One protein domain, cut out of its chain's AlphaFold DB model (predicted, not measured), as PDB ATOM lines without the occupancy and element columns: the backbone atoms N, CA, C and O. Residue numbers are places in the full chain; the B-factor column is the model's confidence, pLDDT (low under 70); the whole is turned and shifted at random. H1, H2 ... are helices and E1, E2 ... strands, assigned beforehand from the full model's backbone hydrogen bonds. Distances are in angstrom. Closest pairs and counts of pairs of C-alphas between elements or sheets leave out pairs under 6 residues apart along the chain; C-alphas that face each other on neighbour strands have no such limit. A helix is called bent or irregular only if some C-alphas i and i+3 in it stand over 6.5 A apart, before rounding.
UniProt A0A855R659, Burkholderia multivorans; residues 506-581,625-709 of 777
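AT A GLANCE: This is residues 506 to 581 and 625 to 709 of the 777 residues of a protein of Burkholderia multivorans (UniProt A0A855R659). A twisted sheet of six strands has a small three-stranded sheet, E1 E2 E9, face to face with one part of it, their strands crossed, while the long helix H3 covers the E7 and E8 part of the same face. The short helix H1 stands on the opposite face, H2 follows beyond it, and the hairpin of E6 and E7 makes a long wing at one edge. The printed part has 161 residues with three named helices and nine named strands, in the order E1 E2 E3 H1 H2 E4 E5 E6 E7 E8 H3 E9. The large sheet runs E3 E4 E5 E8 E7 E6 and, like the small one, is antiparallel; the class is mixed, helices and strands. The whole is compact, with a radius of gyration of the C-alphas of 16.1 A and spans of 50 by 35 by 30 A.

IN THESE COORDINATES: In the large sheet are E3, residues 526 to 529, E4, 558 to 563, E5, 570 to 575, E8, 661 to 669, 25.5 A long, E7, 648 to 656, 25.7 A, and E6, 631 to 641, 31.8 A from C-alpha 631 at (58.841, 21.506, 62.623). The small sheet has E1, residues 510 to 514, from C-alpha 510 at (54.839, 41.824, 69.849), E2, residues 518 to 522, and E9, residues 691 to 693, which ends with C-alpha 693 at (60.451, 27.472, 73.157). H1 is residues 531 to 536, H2 538 to 543, and H3 673 to 687, 19.4 A long and irregular, with C-alphas 679 and 682 7.1 A apart.

HOW THE PARTS SIT: E6, E7 and E8 form a meander, each strand the antiparallel neighbour of the one before; N 634 and O 652 are 3.0 A apart, N 664 and O 653 2.8 A. E5 and E8 are antiparallel neighbours, with N 573 and O 663 within hydrogen-bond range at 2.8 A; E4 and E5 are antiparallel neighbours and a hairpin, with N 572 and O 559 within range at 2.9 A; E3 and E4 are antiparallel neighbours, with N 527 and O 562 within range at 2.8 A. The two sheets form a sandwich, two sheets face to face, with strands at 48 degrees; Val 514 of E1 and Leu 574 of E5 have C-alphas 6.6 A apart, the closest of that pair. In the small sheet N 512 and O 520 are 2.9 A apart, N 519 and O 692 2.8 A. H3 is on the large sheet; its closest C-alphas to E7 are Ala 673 and Tyr 649, 6.8 A. H1 is on the opposite face, stands up from the sheet at 58 degrees, and has a height over the sheet of 7.5 A. H2 is not on that sheet and is close but not clearly touching H1, Leu 541 to Val 534, 7.4 A between C-alphas. Every O i to N i+4 pair is within hydrogen-bond range in H1 and H2, and 9 of 11 in H3.

THE WHOLE: The C-alphas farthest apart, of Ser 644 and Ser 704, are 50.1 A apart. Residues 582 to 624 are not printed, and C-alphas 581 and 625 are 12.7 A apart across the cut. The link from H2 to E4 is long, with 14 residues. Mean pLDDT of the printed part is 82.5; 31 residues are under 70, among them 639 to 648 and 669 to 676.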
ATOM      1  N   GLN A 506      45.948  41.615  71.986       94.19
ATOM      2  CA  GLN A 506      47.355  41.996  71.951       94.19
ATOM      3  C   GLN A 506      47.760  42.234  70.500       94.19
ATOM      4  O   GLN A 506      47.675  41.329  69.674       94.19
ATOM      5  N   HIS A 507      48.184  43.453  70.181       92.00
ATOM      6  CA  HIS A 507      48.530  43.840  68.817       92.00
ATOM      7  C   HIS A 507      50.006  43.570  68.514       92.00
ATOM      8  O   HIS A 507      50.875  43.699  69.383       92.00
ATOM      9  N   GLY A 508      50.290  43.195  67.271       89.50
ATOM     10  CA  GLY A 508      51.645  43.150  66.746       89.50
ATOM     11  C   GLY A 508      52.187  44.546  66.393       89.50
ATOM     12  O   GLY A 508      51.405  45.472  66.169       89.50
ATOM     13  N   PRO A 509      53.516  44.719  66.290       93.69
ATOM     14  CA  PRO A 509      54.537  43.703  66.511       93.69
ATOM     15  C   PRO A 509      54.774  43.456  68.009       93.69
ATOM     16  O   PRO A 509      55.109  44.371  68.758       93.69
ATOM     17  N   SER A 510      54.627  42.213  68.453       94.19
ATOM     18  CA  SER A 510      54.839  41.824  69.849       94.19
ATOM     19  C   SER A 510      55.243  40.355  69.956       94.19
ATOM     20  O   SER A 510      55.123  39.582  69.005       94.19
ATOM     21  N   ARG A 511      55.774  39.956  71.114       94.12
ATOM     22  CA  ARG A 511      56.029  38.550  71.444       94.12
ATOM     23  C   ARG A 511      55.119  38.166  72.600       94.12
ATOM     24  O   ARG A 511      55.196  38.779  73.660       94.12
ATOM     25  N   VAL A 512      54.275  37.166  72.382       93.94
ATOM     26  CA  VAL A 512      53.237  36.745  73.330       93.94
ATOM     27  C   VAL A 512      53.514  35.338  73.843       93.94
ATOM     28  O   VAL A 512      54.094  34.508  73.140       93.94
ATOM     29  N   ARG A 513      53.109  35.067  75.083       90.62
ATOM     30  CA  ARG A 513      53.233  33.746  75.708       90.62
ATOM     31  C   ARG A 513      52.129  32.817  75.230       90.62
ATOM     32  O   ARG A 513      50.965  33.203  75.215       90.62
ATOM     33  N   VAL A 514      52.494  31.580  74.915       85.56
ATOM     34  CA  VAL A 514      51.555  30.488  74.651       85.56
ATOM     35  C   VAL A 514      51.781  29.436  75.728       85.56
ATOM     36  O   VAL A 514      52.704  28.627  75.650       85.56
ATOM     37  N   GLY A 515      50.961  29.507  76.776       83.19
ATOM     38  CA  GLY A 515      51.195  28.764  78.011       83.19
ATOM     39  C   GLY A 515      52.477  29.214  78.721       83.19
ATOM     40  O   GLY A 515      52.892  30.372  78.652       83.19
ATOM     41  N   ASP A 516      53.100  28.282  79.424       85.75
ATOM     42  CA  ASP A 516      54.255  28.492  80.297       85.75
ATOM     43  C   ASP A 516      55.580  27.975  79.719       85.75
ATOM     44  O   ASP A 516      56.601  28.137  80.377       85.75
ATOM     45  N   LEU A 517      55.593  27.426  78.497       91.19
ATOM     46  CA  LEU A 517      56.797  26.834  77.883       91.19
ATOM     47  C   LEU A 517      57.239  27.482  76.562       91.19
ATOM     48  O   LEU A 517      58.360  27.257  76.106       91.19
ATOM     49  N   ALA A 518      56.352  28.234  75.907       93.31
ATOM     50  CA  ALA A 518      56.585  28.731  74.558       93.31
ATOM     51  C   ALA A 518      56.086  30.163  74.371       93.31
ATOM     52  O   ALA A 518      55.219  30.671  75.087       93.31
ATOM     53  N   SER A 519      56.639  30.811  73.354       94.88
ATOM     54  CA  SER A 519      56.235  32.134  72.899       94.88
ATOM     55  C   SER A 519      56.012  32.128  71.391       94.88
ATOM     56  O   SER A 519      56.674  31.389  70.661       94.88
ATOM     57  N   VAL A 520      55.109  32.987  70.928       94.94
ATOM     58  CA  VAL A 520      54.849  33.222  69.505       94.94
ATOM     59  C   VAL A 520      55.088  34.693  69.190       94.94
ATOM     60  O   VAL A 520      54.725  35.585  69.957       94.94
ATOM     61  N   SER A 521      55.737  34.954  68.060       95.25
ATOM     62  CA  SER A 521      55.868  36.297  67.507       95.25
ATOM     63  C   SER A 521      54.580  36.688  66.788       95.25
ATOM     64  O   SER A 521      54.176  36.018  65.842       95.25
ATOM     65  N   VAL A 522      53.964  37.791  67.205       95.38
ATOM     66  CA  VAL A 522      52.815  38.412  66.539       95.38
ATOM     67  C   VAL A 522      53.360  39.530  65.649       95.38
ATOM     68  O   VAL A 522      53.836  40.535  66.180       95.38
ATOM     69  N   PRO A 523      53.383  39.372  64.315       92.00
ATOM     70  CA  PRO A 523      53.909  40.395  63.416       92.00
ATOM     71  C   PRO A 523      52.969  41.605  63.317       92.00
ATOM     72  O   PRO A 523      51.806  41.546  63.711       92.00
ATOM     73  N   ALA A 524      53.475  42.725  62.794       89.94
ATOM     74  CA  ALA A 524      52.632  43.882  62.486       89.94
ATOM     75  C   ALA A 524      51.506  43.480  61.515       89.94
ATOM     76  O   ALA A 524      51.742  42.690  60.602       89.94
ATOM     77  N   GLY A 525      50.298  44.013  61.709       83.12
ATOM     78  CA  GLY A 525      49.123  43.612  60.929       83.12
ATOM     79  C   GLY A 525      48.342  42.433  61.520       83.12
ATOM     80  O   GLY A 525      47.388  41.973  60.896       83.12
ATOM     81  N   PHE A 526      48.739  41.924  62.692       90.31
ATOM     82  CA  PHE A 526      48.081  40.814  63.381       90.31
ATOM     83  C   PHE A 526      47.788  41.138  64.843       90.31
ATOM     84  O   PHE A 526      48.443  41.968  65.480       90.31
ATOM     85  N   ARG A 527      46.807  40.422  65.387       93.88
ATOM     86  CA  ARG A 527      46.382  40.479  66.780       93.88
ATOM     87  C   ARG A 527      46.323  39.085  67.375       93.88
ATOM     88  O   ARG A 527      46.139  38.097  66.667       93.88
ATOM     89  N   TYR A 528      46.439  39.022  68.690       95.75
ATOM     90  CA  TYR A 528      46.459  37.789  69.454       95.75
ATOM     91  C   TYR A 528      45.478  37.837  70.628       95.75
ATOM     92  O   TYR A 528      45.432  38.826  71.363       95.75
ATOM     93  N   LEU A 529      44.743  36.742  70.828       95.38
ATOM     94  CA  LEU A 529      43.977  36.459  72.041       95.38
ATOM     95  C   LEU A 529      44.599  35.279  72.780       95.38
ATOM     96  O   LEU A 529      44.814  34.213  72.200       95.38
ATOM     97  N   SER A 530      44.825  35.457  74.082       93.69
ATOM     98  CA  SER A 530      45.270  34.375  74.961       93.69
ATOM     99  C   SER A 530      44.187  33.297  75.110       93.69
ATOM    100  O   SER A 530      43.007  33.585  74.893       93.69
ATOM    101  N   PRO A 531      44.539  32.072  75.542       92.44
ATOM    102  CA  PRO A 531      43.547  31.020  75.765       92.44
ATOM    103  C   PRO A 531      42.415  31.418  76.722       92.44
ATOM    104  O   PRO A 531      41.251  31.117  76.460       92.44
ATOM    105  N   ASP A 532      42.725  32.172  77.779       91.50
ATOM    106  CA  ASP A 532      41.721  32.674  78.727       91.50
ATOM    107  C   ASP A 532      40.779  33.697  78.086       91.50
ATOM    108  O   ASP A 532      39.569  33.694  78.344       91.50
ATOM    109  N   ALA A 533      41.316  34.561  77.217       92.88
ATOM    110  CA  ALA A 533      40.520  35.525  76.473       92.88
ATOM    111  C   ALA A 533      39.609  34.817  75.462       92.88
ATOM    112  O   ALA A 533      38.424  35.130  75.411       92.88
ATOM    113  N   VAL A 534      40.116  33.811  74.739       92.25
ATOM    114  CA  VAL A 534      39.315  32.967  73.835       92.25
ATOM    115  C   VAL A 534      38.187  32.268  74.594       92.25
ATOM    116  O   VAL A 534      37.043  32.278  74.145       92.25
ATOM    117  N   ARG A 535      38.473  31.727  75.785       89.94
ATOM    118  CA  ARG A 535      37.467  31.091  76.644       89.94
ATOM    119  C   ARG A 535      36.366  32.055  77.064       89.94
ATOM    120  O   ARG A 535      35.191  31.711  76.980       89.94
ATOM    121  N   SER A 536      36.725  33.263  77.490       89.94
ATOM    122  CA  SER A 536      35.738  34.246  77.953       89.94
ATOM    123  C   SER A 536      35.082  35.060  76.827       89.94
ATOM    124  O   SER A 536      34.079  35.721  77.076       89.94
ATOM    125  N   LEU A 537      35.578  34.961  75.588       89.00
ATOM    126  CA  LEU A 537      34.971  35.507  74.364       89.00
ATOM    127  C   LEU A 537      34.337  34.425  73.475       89.00
ATOM    128  O   LEU A 537      34.077  34.673  72.299       89.00
ATOM    129  N   ARG A 538      34.070  33.229  74.018       83.69
ATOM    130  CA  ARG A 538      33.602  32.063  73.249       83.69
ATOM    131  C   ARG A 538      32.422  32.384  72.326       83.69
ATOM    132  O   ARG A 538      32.490  32.056  71.151       83.69
ATOM    133  N   GLY A 539      31.370  33.024  72.845       77.00
ATOM    134  CA  GLY A 539      30.172  33.373  72.067       77.00
ATOM    135  C   GLY A 539      30.490  34.262  70.858       77.00
ATOM    136  O   GLY A 539      30.330  33.801  69.730       77.00
ATOM    137  N   PRO A 540      31.028  35.479  71.066       77.19
ATOM    138  CA  PRO A 540      31.395  36.373  69.967       77.19
ATOM    139  C   PRO A 540      32.390  35.770  68.961       77.19
ATOM    140  O   PRO A 540      32.316  36.061  67.772       77.19
ATOM    141  N   LEU A 541      33.318  34.914  69.408       76.19
ATOM    142  CA  LEU A 541      34.275  34.236  68.520       76.19
ATOM    143  C   LEU A 541      33.625  33.149  67.651       76.19
ATOM    144  O   LEU A 541      34.061  32.944  66.516       76.19
ATOM    145  N   ILE A 542      32.591  32.471  68.165       67.62
ATOM    146  CA  ILE A 542      31.755  31.551  67.379       67.62
ATOM    147  C   ILE A 542      30.938  32.338  66.355       67.62
ATOM    148  O   ILE A 542      30.916  31.969  65.184       67.62
ATOM    149  N   GLU A 543      30.327  33.454  66.763       61.75
ATOM    150  CA  GLU A 543      29.576  34.338  65.858       61.75
ATOM    151  C   GLU A 543      30.455  34.913  64.735       61.75
ATOM    152  O   GLU A 543      30.004  35.041  63.599       61.75
ATOM    153  N   ALA A 544      31.726  35.206  65.032       62.50
ATOM    154  CA  ALA A 544      32.720  35.643  64.052       62.50
ATOM    155  C   ALA A 544      33.229  34.512  63.130       62.50
ATOM    156  O   ALA A 544      33.960  34.785  62.181       62.50
ATOM    157  N   GLY A 545      32.873  33.248  63.391       66.25
ATOM    158  CA  GLY A 545      33.299  32.095  62.591       66.25
ATOM    159  C   GLY A 545      34.760  31.671  62.798       66.25
ATOM    160  O   GLY A 545      35.287  30.893  62.007       66.25
ATOM    161  N   TRP A 546      35.430  32.160  63.845       74.06
ATOM    162  CA  TRP A 546      36.833  31.830  64.151       74.06
ATOM    163  C   TRP A 546      36.994  30.718  65.181       74.06
ATOM    164  O   TRP A 546      38.098  30.211  65.390       74.06
ATOM    165  N   LEU A 547      35.900  30.343  65.837       74.81
ATOM    166  CA  LEU A 547      35.860  29.262  66.802       74.81
ATOM    167  C   LEU A 547      34.654  28.369  66.512       74.81
ATOM    168  O   LEU A 547      33.528  28.846  66.431       74.81
ATOM    169  N   ALA A 548      34.874  27.062  66.382       65.38
ATOM    170  CA  ALA A 548      33.769  26.124  66.231       65.38
ATOM    171  C   ALA A 548      33.040  25.920  67.573       65.38
ATOM    172  O   ALA A 548      33.666  25.825  68.634       65.38
ATOM    173  N   ALA A 549      31.707  25.840  67.531       65.00
ATOM    174  CA  ALA A 549      30.871  25.784  68.731       65.00
ATOM    175  C   ALA A 549      31.115  24.537  69.601       65.00
ATOM    176  O   ALA A 549      30.943  24.598  70.818       65.00
ATOM    177  N   ASN A 550      31.565  23.441  68.989       56.19
ATOM    178  CA  ASN A 550      31.830  22.140  69.606       56.19
ATOM    179  C   ASN A 550      33.240  21.996  70.212       56.19
ATOM    180  O   ASN A 550      33.590  20.924  70.694       56.19
ATOM    181  N   VAL A 551      34.064  23.048  70.212       64.50
ATOM    182  CA  VAL A 551      35.415  22.989  70.785       64.50
ATOM    183  C   VAL A 551      35.375  22.904  72.318       64.50
ATOM    184  O   VAL A 551      34.778  23.756  72.985       64.50
ATOM    185  N   ASP A 552      36.086  21.932  72.889       73.31
ATOM    186  CA  ASP A 552      36.373  21.868  74.326       73.31
ATOM    187  C   ASP A 552      37.624  22.704  74.666       73.31
ATOM    188  O   ASP A 552      38.766  22.306  74.422       73.31
ATOM    189  N   LEU A 553      37.395  23.907  75.204       79.44
ATOM    190  CA  LEU A 553      38.443  24.861  75.594       79.44
ATOM    191  C   LEU A 553      39.058  24.566  76.971       79.44
ATOM    192  O   LEU A 553      40.022  25.237  77.361       79.44
ATOM    193  N   ASP A 554      38.498  23.614  77.717       77.75
ATOM    194  CA  ASP A 554      39.017  23.186  79.013       77.75
ATOM    195  C   ASP A 554      39.975  22.010  78.831       77.75
ATOM    196  O   ASP A 554      41.080  22.036  79.376       77.75
ATOM    197  N   ALA A 555      39.610  21.039  77.988       71.25
ATOM    198  CA  ALA A 555      40.490  19.934  77.622       71.25
ATOM    199  C   ALA A 555      41.685  20.388  76.767       71.25
ATOM    200  O   ALA A 555      42.796  19.887  76.943       71.25
ATOM    201  N   MET A 556      41.476  21.342  75.851       74.75
ATOM    202  CA  MET A 556      42.532  21.837  74.964       74.75
ATOM    203  C   MET A 556      42.484  23.369  74.831       74.75
ATOM    204  O   MET A 556      41.896  23.903  73.880       74.75
ATOM    205  N   PRO A 557      43.116  24.101  75.772       84.81
ATOM    206  CA  PRO A 557      43.205  25.554  75.712       84.81
ATOM    207  C   PRO A 557      43.877  26.010  74.414       84.81
ATOM    208  O   PRO A 557      44.966  25.550  74.068       84.81
ATOM    209  N   ARG A 558      43.238  26.941  73.700       90.06
ATOM    210  CA  ARG A 558      43.739  27.471  72.427       90.06
ATOM    211  C   ARG A 558      43.723  28.985  72.415       90.06
ATOM    212  O   ARG A 558      42.756  29.603  72.846       90.06
ATOM    213  N   ALA A 559      44.789  29.560  71.892       93.75
ATOM    214  CA  ALA A 559      44.872  30.964  71.549       93.75
ATOM    215  C   ALA A 559      44.430  31.186  70.098       93.75
ATOM    216  O   ALA A 559      44.417  30.248  69.296       93.75
ATOM    217  N   LEU A 560      44.104  32.433  69.766       94.06
ATOM    218  CA  LEU A 560      43.800  32.839  68.396       94.06
ATOM    219  C   LEU A 560      44.765  33.923  67.943       94.06
ATOM    220  O   LEU A 560      45.009  34.885  68.670       94.06
ATOM    221  N   LEU A 561      45.277  33.776  66.727       94.44
ATOM    222  CA  LEU A 561      46.017  34.811  66.022       94.44
ATOM    223  C   LEU A 561      45.217  35.197  64.777       94.44
ATOM    224  O   LEU A 561      44.861  34.337  63.972       94.44
ATOM    225  N   VAL A 562      44.891  36.480  64.658       89.62
ATOM    226  CA  VAL A 562      43.945  36.999  63.662       89.62
ATOM    227  C   VAL A 562      44.569  38.215  62.971       89.62
ATOM    228  O   VAL A 562      45.070  39.102  63.663       89.62
ATOM    229  N   PRO A 563      44.590  38.286  61.631       82.44
ATOM    230  CA  PRO A 563      45.016  39.477  60.903       82.44
ATOM    231  C   PRO A 563      44.092  40.667  61.190       82.44
ATOM    232  O   PRO A 563      42.905  40.502  61.456       82.44
ATOM    233  N   ASP A 564      44.600  41.888  61.045       77.56
ATOM    234  CA  ASP A 564      43.833  43.129  61.228       77.56
ATOM    235  C   ASP A 564      42.654  43.275  60.250       77.56
ATOM    236  O   ASP A 564      41.741  44.063  60.490       77.56
ATOM    237  N   ASN A 565      42.657  42.509  59.157       63.59
ATOM    238  CA  ASN A 565      41.542  42.437  58.215       63.59
ATOM    239  C   ASN A 565      40.435  41.457  58.645       63.59
ATOM    240  O   ASN A 565      39.393  41.419  57.997       63.59
ATOM    241  N   ALA A 566      40.648  40.682  59.714       68.56
ATOM    242  CA  ALA A 566      39.664  39.782  60.310       68.56
ATOM    243  C   ALA A 566      39.151  38.656  59.370       68.56
ATOM    244  O   ALA A 566      38.113  38.052  59.620       68.56
ATOM    245  N   VAL A 567      39.856  38.359  58.271       62.19
ATOM    246  CA  VAL A 567      39.348  37.460  57.210       62.19
ATOM    247  C   VAL A 567      39.433  35.977  57.584       62.19
ATOM    248  O   VAL A 567      38.660  35.160  57.091       62.19
ATOM    249  N   TRP A 568      40.375  35.608  58.441       74.75
ATOM    250  CA  TRP A 568      40.618  34.231  58.862       74.75
ATOM    251  C   TRP A 568      41.218  34.233  60.265       74.75
ATOM    252  O   TRP A 568      41.654  35.274  60.747       74.75
ATOM    253  N   ALA A 569      41.260  33.084  60.928       83.44
ATOM    254  CA  ALA A 569      41.905  32.958  62.228       83.44
ATOM    255  C   ALA A 569      42.799  31.724  62.269       83.44
ATOM    256  O   ALA A 569      42.467  30.673  61.720       83.44
ATOM    257  N   MET A 570      43.933  31.859  62.949       91.75
ATOM    258  CA  MET A 570      44.816  30.753  63.278       91.75
ATOM    259  C   MET A 570      44.569  30.317  64.714       91.75
ATOM    260  O   MET A 570      44.726  31.111  65.643       91.75
ATOM    261  N   SER A 571      44.242  29.044  64.905       91.00
ATOM    262  CA  SER A 571      44.290  28.422  66.225       91.00
ATOM    263  C   SER A 571      45.734  28.104  66.586       91.00
ATOM    264  O   SER A 571      46.455  27.510  65.787       91.00
ATOM    265  N   VAL A 572      46.140  28.471  67.800       93.94
ATOM    266  CA  VAL A 572      47.460  28.163  68.359       93.94
ATOM    267  C   VAL A 572      47.273  27.378  69.650       93.94
ATOM    268  O   VAL A 572      46.605  27.843  70.574       93.94
ATOM    269  N   VAL A 573      47.858  26.187  69.725       90.50
ATOM    270  CA  VAL A 573      47.667  25.250  70.834       90.50
ATOM    271  C   VAL A 573      49.011  24.772  71.360       90.50
ATOM    272  O   VAL A 573      49.872  24.379  70.580       90.50
ATOM    273  N   LEU A 574      49.173  24.764  72.684       90.38
ATOM    274  CA  LEU A 574      50.294  24.109  73.356       90.38
ATOM    275  C   LEU A 574      49.817  22.765  73.915       90.38
ATOM    276  O   LEU A 574      48.996  22.729  74.829       90.38
ATOM    277  N   ALA A 575      50.350  21.668  73.389       87.38
ATOM    278  CA  ALA A 575      50.025  20.319  73.829       87.38
ATOM    279  C   ALA A 575      51.205  19.710  74.599       87.38
ATOM    280  O   ALA A 575      52.307  19.586  74.072       87.38
ATOM    281  N   ARG A 576      50.979  19.309  75.855       87.50
ATOM    282  CA  ARG A 576      51.973  18.601  76.679       87.50
ATOM    283  C   ARG A 576      51.888  17.114  76.401       87.50
ATOM    284  O   ARG A 576      51.088  16.415  77.014       87.50
ATOM    285  N   GLN A 577      52.671  16.658  75.438       77.62
ATOM    286  CA  GLN A 577      52.622  15.273  74.986       77.62
ATOM    287  C   GLN A 577      53.972  14.575  75.084       77.62
ATOM    288  O   GLN A 577      54.111  13.517  74.498       77.62
ATOM    289  N   GLY A 578      54.947  15.134  75.809       86.31
ATOM    290  CA  GLY A 578      56.274  14.535  75.937       86.31
ATOM    291  C   GLY A 578      57.154  14.732  74.698       86.31
ATOM    292  O   GLY A 578      56.787  15.441  73.761       86.31
ATOM    293  N   HIS A 579      58.336  14.126  74.720       90.56
ATOM    294  CA  HIS A 579      59.295  14.151  73.621       90.56
ATOM    295  C   HIS A 579      58.818  13.248  72.481       90.56
ATOM    296  O   HIS A 579      58.625  12.049  72.680       90.56
ATOM    297  N   VAL A 580      58.622  13.810  71.290       89.88
ATOM    298  CA  VAL A 580      58.137  13.081  70.106       89.88
ATOM    299  C   VAL A 580      59.331  12.496  69.345       89.88
ATOM    300  O   VAL A 580      60.082  13.277  68.768       89.88
ATOM    301  N   PRO A 581      59.518  11.165  69.278       86.31
ATOM    302  CA  PRO A 581      60.611  10.569  68.513       86.31
ATOM    303  C   PRO A 581      60.422  10.791  67.007       86.31
ATOM    304  O   PRO A 581      59.341  10.557  66.463       86.31
ATOM    305  N   TRP A 625      58.971  17.708  56.848       93.69
ATOM    306  CA  TRP A 625      59.764  17.799  58.065       93.69
ATOM    307  C   TRP A 625      60.968  18.730  57.866       93.69
ATOM    308  O   TRP A 625      61.768  18.532  56.951       93.69
ATOM    309  N   ASP A 626      61.097  19.732  58.731       93.69
ATOM    310  CA  ASP A 626      62.252  20.622  58.850       93.69
ATOM    311  C   ASP A 626      63.065  20.223  60.097       93.69
ATOM    312  O   ASP A 626      62.672  20.566  61.220       93.69
ATOM    313  N   PRO A 627      64.193  19.505  59.937       90.69
ATOM    314  CA  PRO A 627      64.985  19.023  61.065       90.69
ATOM    315  C   PRO A 627      65.700  20.145  61.824       90.69
ATOM    316  O   PRO A 627      66.010  19.968  62.995       90.69
ATOM    317  N   ALA A 628      65.965  21.296  61.195       90.81
ATOM    318  CA  ALA A 628      66.637  22.408  61.867       90.81
ATOM    319  C   ALA A 628      65.668  23.162  62.786       90.81
ATOM    320  O   ALA A 628      66.033  23.564  63.891       90.81
ATOM    321  N   ALA A 629      64.423  23.333  62.337       90.62
ATOM    322  CA  ALA A 629      63.370  23.972  63.121       90.62
ATOM    323  C   ALA A 629      62.605  23.000  64.038       90.62
ATOM    324  O   ALA A 629      61.777  23.457  64.823       90.62
ATOM    325  N   HIS A 630      62.848  21.687  63.928       95.00
ATOM    326  CA  HIS A 630      62.042  20.627  64.547       95.00
ATOM    327  C   HIS A 630      60.539  20.823  64.290       95.00
ATOM    328  O   HIS A 630      59.711  20.769  65.205       95.00
ATOM    329  N   ARG A 631      60.193  21.115  63.031       95.69
ATOM    330  CA  ARG A 631      58.841  21.506  62.623       95.69
ATOM    331  C   ARG A 631      58.333  20.641  61.479       95.69
ATOM    332  O   ARG A 631      59.029  20.441  60.489       95.69
ATOM    333  N   LEU A 632      57.091  20.192  61.601       94.31
ATOM    334  CA  LEU A 632      56.323  19.539  60.547       94.31
ATOM    335  C   LEU A 632      55.251  20.507  60.036       94.31
ATOM    336  O   LEU A 632      54.563  21.139  60.838       94.31
ATOM    337  N   ASP A 633      55.095  20.642  58.720       94.75
ATOM    338  CA  ASP A 633      54.008  21.425  58.121       94.75
ATOM    339  C   ASP A 633      53.411  20.744  56.883       94.75
ATOM    340  O   ASP A 633      54.110  20.042  56.150       94.75
ATOM    341  N   TRP A 634      52.103  20.915  56.681       94.12
ATOM    342  CA  TRP A 634      51.367  20.374  55.538       94.12
ATOM    343  C   TRP A 634      50.102  21.179  55.250       94.12
ATOM    344  O   TRP A 634      49.568  21.879  56.115       94.12
ATOM    345  N   ILE A 635      49.617  21.065  54.013       92.12
ATOM    346  CA  ILE A 635      48.362  21.674  53.576       92.12
ATOM    347  C   ILE A 635      47.582  20.641  52.777       92.12
ATOM    348  O   ILE A 635      48.116  20.036  51.844       92.12
ATOM    349  N   TYR A 636      46.314  20.451  53.111       85.25
ATOM    350  CA  TYR A 636      45.451  19.526  52.389       85.25
ATOM    351  C   TYR A 636      44.039  20.070  52.255       85.25
ATOM    352  O   TYR A 636      43.622  20.966  52.992       85.25
ATOM    353  N   ASN A 637      43.336  19.520  51.279       81.50
ATOM    354  CA  ASN A 637      41.922  19.730  51.056       81.50
ATOM    355  C   ASN A 637      41.178  18.423  51.352       81.50
ATOM    356  O   ASN A 637      41.625  17.355  50.930       81.50
ATOM    357  N   ASP A 638      40.073  18.518  52.081       72.81
ATOM    358  CA  ASP A 638      39.189  17.403  52.422       72.81
ATOM    359  C   ASP A 638      37.830  17.580  51.728       72.81
ATOM    360  O   ASP A 638      37.190  18.636  51.841       72.81
ATOM    361  N   PHE A 639      37.400  16.541  51.010       65.81
ATOM    362  CA  PHE A 639      36.125  16.476  50.302       65.81
ATOM    363  C   PHE A 639      35.230  15.386  50.897       65.81
ATOM    364  O   PHE A 639      35.556  14.201  50.832       65.81
ATOM    365  N   ALA A 640      34.044  15.763  51.377       50.16
ATOM    366  CA  ALA A 640      33.010  14.800  51.743       50.16
ATOM    367  C   ALA A 640      32.254  14.322  50.490       50.16
ATOM    368  O   ALA A 640      31.557  15.099  49.831       50.16
ATOM    369  N   LEU A 641      32.345  13.032  50.162       37.34
ATOM    370  CA  LEU A 641      31.575  12.432  49.072       37.34
ATOM    371  C   LEU A 641      30.095  12.315  49.480       37.34
ATOM    372  O   LEU A 641      29.745  11.561  50.387       37.34
ATOM    373  N   GLY A 642      29.217  13.056  48.792       31.22
ATOM    374  CA  GLY A 642      27.757  12.984  48.966       31.22
ATOM    375  C   GLY A 642      27.145  13.932  50.008       31.22
ATOM    376  O   GLY A 642      25.960  13.798  50.306       31.22
ATOM    377  N   GLY A 643      27.911  14.889  50.550       30.66
ATOM    378  CA  GLY A 643      27.424  15.932  51.466       30.66
ATOM    379  C   GLY A 643      27.312  17.321  50.821       30.66
ATOM    380  O   GLY A 643      27.965  17.612  49.826       30.66
ATOM    381  N   SER A 644      26.486  18.202  51.399       31.98
ATOM    382  CA  SER A 644      26.309  19.601  50.968       31.98
ATOM    383  C   SER A 644      27.440  20.545  51.413       31.98
ATOM    384  O   SER A 644      27.424  21.730  51.083       31.98
ATOM    385  N   THR A 645      28.415  20.047  52.174       39.31
ATOM    386  CA  THR A 645      29.587  20.792  52.647       39.31
ATOM    387  C   THR A 645      30.713  20.690  51.622       39.31
ATOM    388  O   THR A 645      31.289  19.622  51.429       39.31
ATOM    389  N   GLY A 646      30.999  21.801  50.941       51.97
ATOM    390  CA  GLY A 646      32.093  21.906  49.973       51.97
ATOM    391  C   GLY A 646      33.495  21.781  50.590       51.97
ATOM    392  O   GLY A 646      33.647  21.606  51.796       51.97
ATOM    393  N   ASN A 647      34.507  21.901  49.726       61.97
ATOM    394  CA  ASN A 647      35.943  21.820  50.029       61.97
ATOM    395  C   ASN A 647      36.325  22.505  51.351       61.97
ATOM    396  O   ASN A 647      36.003  23.683  51.553       61.97
ATOM    397  N   THR A 648      37.065  21.797  52.208       68.06
ATOM    398  CA  THR A 648      37.670  22.375  53.415       68.06
ATOM    399  C   THR A 648      39.185  22.260  53.343       68.06
ATOM    400  O   THR A 648      39.734  21.167  53.244       68.06
ATOM    401  N   TYR A 649      39.865  23.401  53.416       77.94
ATOM    402  CA  TYR A 649      41.318  23.495  53.388       77.94
ATOM    403  C   TYR A 649      41.870  23.617  54.802       77.94
ATOM    404  O   TYR A 649      41.411  24.433  55.605       77.94
ATOM    405  N   TYR A 650      42.910  22.841  55.072       85.06
ATOM    406  CA  TYR A 650      43.605  22.809  56.346       85.06
ATOM    407  C   TYR A 650      45.070  23.156  56.123       85.06
ATOM    408  O   TYR A 650      45.777  22.421  55.434       85.06
ATOM    409  N   LEU A 651      45.538  24.244  56.732       91.88
ATOM    410  CA  LEU A 651      46.960  24.576  56.813       91.88
ATOM    411  C   LEU A 651      47.398  24.271  58.237       91.88
ATOM    412  O   LEU A 651      46.910  24.904  59.176       91.88
ATOM    413  N   THR A 652      48.270  23.283  58.410       92.88
ATOM    414  CA  THR A 652      48.657  22.806  59.740       92.88
ATOM    415  C   THR A 652      50.168  22.799  59.887       92.88
ATOM    416  O   THR A 652      50.900  22.403  58.979       92.88
ATOM    417  N   SER A 653      50.642  23.257  61.040       96.06
ATOM    418  CA  SER A 653      52.036  23.146  61.435       96.06
ATOM    419  C   SER A 653      52.155  22.725  62.890       96.06
ATOM    420  O   SER A 653      51.358  23.114  63.741       96.06
ATOM    421  N   VAL A 654      53.176  21.928  63.166       93.69
ATOM    422  CA  VAL A 654      53.486  21.374  64.473       93.69
ATOM    423  C   VAL A 654      54.969  21.619  64.727       93.69
ATOM    424  O   VAL A 654      55.812  21.117  63.989       93.69
ATOM    425  N   THR A 655      55.295  22.413  65.747       96.19
ATOM    426  CA  THR A 655      56.682  22.683  66.164       96.19
ATOM    427  C   THR A 655      56.961  21.969  67.479       96.19
ATOM    428  O   THR A 655      56.253  22.189  68.467       96.19
ATOM    429  N   LEU A 656      57.973  21.104  67.488       94.75
ATOM    430  CA  LEU A 656      58.298  20.249  68.624       94.75
ATOM    431  C   LEU A 656      59.233  20.969  69.604       94.75
ATOM    432  O   LEU A 656      60.199  21.619  69.204       94.75
ATOM    433  N   GLY A 657      58.948  20.826  70.894       93.94
ATOM    434  CA  GLY A 657      59.824  21.196  72.002       93.94
ATOM    435  C   GLY A 657      60.243  19.962  72.798       93.94
ATOM    436  O   GLY A 657      59.967  18.826  72.414       93.94
ATOM    437  N   ARG A 658      60.899  20.176  73.938       93.62
ATOM    438  CA  ARG A 658      61.410  19.099  74.796       93.62
ATOM    439  C   ARG A 658      60.303  18.186  75.327       93.62
ATOM    440  O   ARG A 658      60.440  16.968  75.319       93.62
ATOM    441  N   ARG A 659      59.231  18.797  75.845       91.25
ATOM    442  CA  ARG A 659      58.129  18.124  76.572       91.25
ATOM    443  C   ARG A 659      56.738  18.538  76.093       91.25
ATOM    444  O   ARG A 659      55.723  18.069  76.612       91.25
ATOM    445  N   ALA A 660      56.688  19.465  75.146       90.38
ATOM    446  CA  ALA A 660      55.461  20.023  74.620       90.38
ATOM    447  C   ALA A 660      55.618  20.365  73.144       90.38
ATOM    448  O   ALA A 660      56.723  20.538  72.636       90.38
ATOM    449  N   THR A 661      54.479  20.509  72.491       92.75
ATOM    450  CA  THR A 661      54.360  20.769  71.067       92.75
ATOM    451  C   THR A 661      53.467  21.983  70.864       92.75
ATOM    452  O   THR A 661      52.414  22.086  71.496       92.75
ATOM    453  N   VAL A 662      53.867  22.897  69.980       94.12
ATOM    454  CA  VAL A 662      53.012  24.008  69.548       94.12
ATOM    455  C   VAL A 662      52.397  23.653  68.202       94.12
ATOM    456  O   VAL A 662      53.097  23.573  67.192       94.12
ATOM    457  N   GLY A 663      51.087  23.430  68.202       92.44
ATOM    458  CA  GLY A 663      50.281  23.249  67.002       92.44
ATOM    459  C   GLY A 663      49.692  24.578  66.543       92.44
ATOM    460  O   GLY A 663      49.150  25.336  67.349       92.44
ATOM    461  N   MET A 664      49.778  24.855  65.249       94.62
ATOM    462  CA  MET A 664      49.148  25.997  64.599       94.62
ATOM    463  C   MET A 664      48.290  25.490  63.449       94.62
ATOM    464  O   MET A 664      48.765  24.711  62.622       94.62
ATOM    465  N   GLN A 665      47.031  25.917  63.395       91.12
ATOM    466  CA  GLN A 665      46.111  25.472  62.355       91.12
ATOM    467  C   GLN A 665      45.217  26.603  61.861       91.12
ATOM    468  O   GLN A 665      44.645  27.355  62.652       91.12
ATOM    469  N   VAL A 666      45.065  26.667  60.541       87.44
ATOM    470  CA  VAL A 666      44.032  27.444  59.857       87.44
ATOM    471  C   VAL A 666      43.071  26.464  59.198       87.44
ATOM    472  O   VAL A 666      43.508  25.544  58.503       87.44
ATOM    473  N   VAL A 667      41.774  26.668  59.419       80.19
ATOM    474  CA  VAL A 667      40.699  25.891  58.793       80.19
ATOM    475  C   VAL A 667      39.876  26.838  57.937       80.19
ATOM    476  O   VAL A 667      39.360  27.834  58.441       80.19
ATOM    477  N   LEU A 668      39.769  26.545  56.643       71.94
ATOM    478  CA  LEU A 668      39.053  27.367  55.671       71.94
ATOM    479  C   LEU A 668      38.006  26.501  54.974       71.94
ATOM    480  O   LEU A 668      38.356  25.605  54.213       71.94
ATOM    481  N   GLY A 669      36.726  26.772  55.216       63.03
ATOM    482  CA  GLY A 669      35.613  26.056  54.587       63.03
ATOM    483  C   GLY A 669      34.690  26.988  53.804       63.03
ATOM    484  O   GLY A 669      34.683  28.201  54.014       63.03
ATOM    485  N   GLY A 670      33.880  26.409  52.917       52.62
ATOM    486  CA  GLY A 670      32.861  27.132  52.151       52.62
ATOM    487  C   GLY A 670      33.333  27.654  50.789       52.62
ATOM    488  O   GLY A 670      34.462  27.429  50.347       52.62
ATOM    489  N   ALA A 671      32.434  28.337  50.076       43.81
ATOM    490  CA  ALA A 671      32.718  28.860  48.742       43.81
ATOM    491  C   ALA A 671      33.863  29.892  48.789       43.81
ATOM    492  O   ALA A 671      33.829  30.826  49.583       43.81
ATOM    493  N   GLY A 672      34.882  29.732  47.936       48.72
ATOM    494  CA  GLY A 672      36.049  30.625  47.886       48.72
ATOM    495  C   GLY A 672      37.209  30.254  48.819       48.72
ATOM    496  O   GLY A 672      38.254  30.905  48.760       48.72
ATOM    497  N   ALA A 673      37.091  29.179  49.610       59.06
ATOM    498  CA  ALA A 673      38.154  28.723  50.509       59.06
ATOM    499  C   ALA A 673      39.494  28.486  49.787       59.06
ATOM    500  O   ALA A 673      40.534  28.847  50.320       59.06
ATOM    501  N   GLN A 674      39.483  28.013  48.534       56.97
ATOM    502  CA  GLN A 674      40.690  27.854  47.707       56.97
ATOM    503  C   GLN A 674      41.398  29.186  47.389       56.97
ATOM    504  O   GLN A 674      42.621  29.253  47.261       56.97
ATOM    505  N   SER A 675      40.635  30.265  47.205       53.66
ATOM    506  CA  SER A 675      41.184  31.599  46.939       53.66
ATOM    507  C   SER A 675      41.799  32.192  48.203       53.66
ATOM    508  O   SER A 675      42.887  32.764  48.142       53.66
ATOM    509  N   ILE A 676      41.119  32.023  49.343       57.19
ATOM    510  CA  ILE A 676      41.611  32.459  50.656       57.19
ATOM    511  C   ILE A 676      42.861  31.664  51.022       57.19
ATOM    512  O   ILE A 676      43.866  32.256  51.385       57.19
ATOM    513  N   GLU A 677      42.839  30.347  50.837       74.44
ATOM    514  CA  GLU A 677      43.976  29.464  51.078       74.44
ATOM    515  C   GLU A 677      45.228  29.979  50.360       74.44
ATOM    516  O   GLU A 677      46.231  30.247  51.017       74.44
ATOM    517  N   ARG A 678      45.144  30.256  49.051       65.31
ATOM    518  CA  ARG A 678      46.268  30.810  48.276       65.31
ATOM    519  C   ARG A 678      46.758  32.156  48.801       65.31
ATOM    520  O   ARG A 678      47.955  32.411  48.749       65.31
ATOM    521  N   ALA A 679      45.858  33.004  49.293       61.31
ATOM    522  CA  ALA A 679      46.217  34.302  49.857       61.31
ATOM    523  C   ALA A 679      46.844  34.200  51.259       61.31
ATOM    524  O   ALA A 679      47.623  35.071  51.626       61.31
ATOM    525  N   VAL A 680      46.514  33.159  52.028       78.12
ATOM    526  CA  VAL A 680      46.951  32.977  53.422       78.12
ATOM    527  C   VAL A 680      48.278  32.220  53.530       78.12
ATOM    528  O   VAL A 680      48.935  32.318  54.562       78.12
ATOM    529  N   ARG A 681      48.722  31.495  52.492       82.12
ATOM    530  CA  ARG A 681      49.959  30.681  52.537       82.12
ATOM    531  C   ARG A 681      51.194  31.448  53.003       82.12
ATOM    532  O   ARG A 681      51.917  30.944  53.856       82.12
ATOM    533  N   ASP A 682      51.425  32.641  52.460       82.81
ATOM    534  CA  ASP A 682      52.616  33.434  52.786       82.81
ATOM    535  C   ASP A 682      52.581  33.907  54.248       82.81
ATOM    536  O   ASP A 682      53.580  33.803  54.966       82.81
ATOM    537  N   ASP A 683      51.406  34.348  54.712       84.50
ATOM    538  CA  ASP A 683      51.174  34.728  56.106       84.50
ATOM    539  C   ASP A 683      51.347  33.523  57.039       84.50
ATOM    540  O   ASP A 683      52.040  33.611  58.053       84.50
ATOM    541  N   PHE A 684      50.775  32.369  56.683       92.88
ATOM    542  CA  PHE A 684      50.934  31.115  57.416       92.88
ATOM    543  C   PHE A 684      52.414  30.730  57.540       92.88
ATOM    544  O   PHE A 684      52.897  30.511  58.651       92.88
ATOM    545  N   ASP A 685      53.163  30.732  56.433       91.94
ATOM    546  CA  ASP A 685      54.587  30.389  56.405       91.94
ATOM    547  C   ASP A 685      55.453  31.360  57.221       91.94
ATOM    548  O   ASP A 685      56.496  30.966  57.759       91.94
ATOM    549  N   ALA A 686      55.053  32.629  57.316       90.31
ATOM    550  CA  ALA A 686      55.701  33.607  58.181       90.31
ATOM    551  C   ALA A 686      55.384  33.351  59.664       90.31
ATOM    552  O   ALA A 686      56.290  33.354  60.501       90.31
ATOM    553  N   LEU A 687      54.120  33.081  59.992       94.50
ATOM    554  CA  LEU A 687      53.645  32.910  61.364       94.50
ATOM    555  C   LEU A 687      54.191  31.645  62.032       94.50
ATOM    556  O   LEU A 687      54.643  31.713  63.175       94.50
ATOM    557  N   ILE A 688      54.257  30.517  61.317       95.69
ATOM    558  CA  ILE A 688      54.789  29.253  61.864       95.69
ATOM    559  C   ILE A 688      56.298  29.309  62.165       95.69
ATOM    560  O   ILE A 688      56.837  28.451  62.864       95.69
ATOM    561  N   LYS A 689      57.014  30.313  61.642       94.69
ATOM    562  CA  LYS A 689      58.422  30.592  61.987       94.69
ATOM    563  C   LYS A 689      58.561  31.430  63.253       94.69
ATOM    564  O   LYS A 689      59.654  31.511  63.802       94.69
ATOM    565  N   GLY A 690      57.474  32.041  63.716       93.69
ATOM    566  CA  GLY A 690      57.438  32.871  64.914       93.69
ATOM    567  C   GLY A 690      57.384  32.092  66.228       93.69
ATOM    568  O   GLY A 690      57.375  32.729  67.280       93.69
ATOM    569  N   VAL A 691      57.321  30.758  66.194       96.12
ATOM    570  CA  VAL A 691      57.272  29.900  67.387       96.12
ATOM    571  C   VAL A 691      58.671  29.731  67.982       96.12
ATOM    572  O   VAL A 691      59.620  29.393  67.279       96.12
ATOM    573  N   SER A 692      58.796  29.917  69.295       94.69
ATOM    574  CA  SER A 692      60.029  29.647  70.039       94.69
ATOM    575  C   SER A 692      59.725  29.051  71.409       94.69
ATOM    576  O   SER A 692      58.867  29.576  72.121       94.69
ATOM    577  N   PHE A 693      60.459  28.010  71.795       95.62
ATOM    578  CA  PHE A 693      60.451  27.472  73.157       95.62
ATOM    579  C   PHE A 693      61.456  28.208  74.042       95.62
ATOM    580  O   PHE A 693      62.455  28.742  73.552       95.62
ATOM    581  N   ASP A 694      61.177  28.243  75.343       93.44
ATOM    582  CA  ASP A 694      62.096  28.818  76.321       93.44
ATOM    583  C   ASP A 694      63.373  27.973  76.451       93.44
ATOM    584  O   ASP A 694      63.409  26.792  76.095       93.44
ATOM    585  N   ALA A 695      64.440  28.578  76.975       91.94
ATOM    586  CA  ALA A 695      65.685  27.862  77.236       91.94
ATOM    587  C   ALA A 695      65.439  26.681  78.195       91.94
ATOM    588  O   ALA A 695      64.858  26.867  79.264       91.94
ATOM    589  N   GLY A 696      65.891  25.481  77.821       92.38
ATOM    590  CA  GLY A 696      65.642  24.243  78.565       92.38
ATOM    591  C   GLY A 696      64.387  23.480  78.126       92.38
ATOM    592  O   GLY A 696      64.219  22.328  78.529       92.38
ATOM    593  N   GLU A 697      63.538  24.087  77.289       94.44
ATOM    594  CA  GLU A 697      62.338  23.477  76.696       94.44
ATOM    595  C   GLU A 697      62.445  23.312  75.175       94.44
ATOM    596  O   GLU A 697      61.483  22.883  74.530       94.44
ATOM    597  N   THR A 698      63.593  23.625  74.571       94.12
ATOM    598  CA  THR A 698      63.794  23.380  73.141       94.12
ATOM    599  C   THR A 698      63.909  21.881  72.883       94.12
ATOM    600  O   THR A 698      64.322  21.120  73.752       94.12
ATOM    601  N   TYR A 699      63.565  21.427  71.679       92.56
ATOM    602  CA  TYR A 699      63.656  20.002  71.340       92.56
ATOM    603  C   TYR A 699      65.072  19.422  71.536       92.56
ATOM    604  O   TYR A 699      65.228  18.256  71.882       92.56
ATOM    605  N   ALA A 700      66.111  20.247  71.370       90.12
ATOM    606  CA  ALA A 700      67.500  19.850  71.587       90.12
ATOM    607  C   ALA A 700      67.875  19.688  73.076       90.12
ATOM    608  O   ALA A 700      68.889  19.062  73.374       90.12
ATOM    609  N   ASP A 701      67.065  20.209  74.003       92.25
ATOM    610  CA  ASP A 701      67.296  20.130  75.453       92.25
ATOM    611  C   ASP A 701      66.802  18.804  76.071       92.25
ATOM    612  O   ASP A 701      66.743  18.665  77.297       92.25
ATOM    613  N   THR A 702      66.412  17.827  75.245       88.69
ATOM    614  CA  THR A 702      65.900  16.530  75.700       88.69
ATOM    615  C   THR A 702      66.929  15.725  76.482       88.69
ATOM    616  O   THR A 702      68.109  15.631  76.148       88.69
ATOM    617  N   THR A 703      66.434  15.080  77.533       89.00
ATOM    618  CA  THR A 703      67.183  14.193  78.419       89.00
ATOM    619  C   THR A 703      66.564  12.800  78.426       89.00
ATOM    620  O   THR A 703      65.375  12.629  78.166       89.00
ATOM    621  N   SER A 704      67.351  11.783  78.777       79.44
ATOM    622  CA  SER A 704      66.914  10.378  78.782       79.44
ATOM    623  C   SER A 704      65.769  10.053  79.754       79.44
ATOM    624  O   SER A 704      65.223   8.955  79.687       79.44
ATOM    625  N   GLY A 705      65.420  10.970  80.662       82.94
ATOM    626  CA  GLY A 705      64.302  10.828  81.598       82.94
ATOM    627  C   GLY A 705      63.012  11.531  81.169       82.94
ATOM    628  O   GLY A 705      62.040  11.477  81.918       82.94
ATOM    629  N   ASP A 706      62.994  12.214  80.019       88.44
ATOM    630  CA  ASP A 706      61.782  12.882  79.540       88.44
ATOM    631  C   ASP A 706      60.739  11.852  79.071       88.44
ATOM    632  O   ASP A 706      61.066  10.845  78.441       88.44
ATOM    633  N   GLU A 707      59.466  12.103  79.392       89.94
ATOM    634  CA  GLU A 707      58.353  11.256  78.954       89.94
ATOM    635  C   GLU A 707      58.279  11.245  77.424       89.94
ATOM    636  O   GLU A 707      58.275  12.303  76.797       89.94
ATOM    637  N   ILE A 708      58.223  10.055  76.824       88.44
ATOM    638  CA  ILE A 708      58.104   9.890  75.374       88.44
ATOM    639  C   ILE A 708      56.646  10.051  74.954       88.44
ATOM    640  O   ILE A 708      55.733   9.564  75.625       88.44
ATOM    641  N   SER A 709      56.434  10.714  73.822       84.62
ATOM    642  CA  SER A 709      55.101  10.937  73.293       84.62
ATOM    643  C   SER A 709      54.385   9.654  72.915       84.62
ATOM    644  O   SER A 709      54.969   8.725  72.361       84.62
TER     645      SER A 709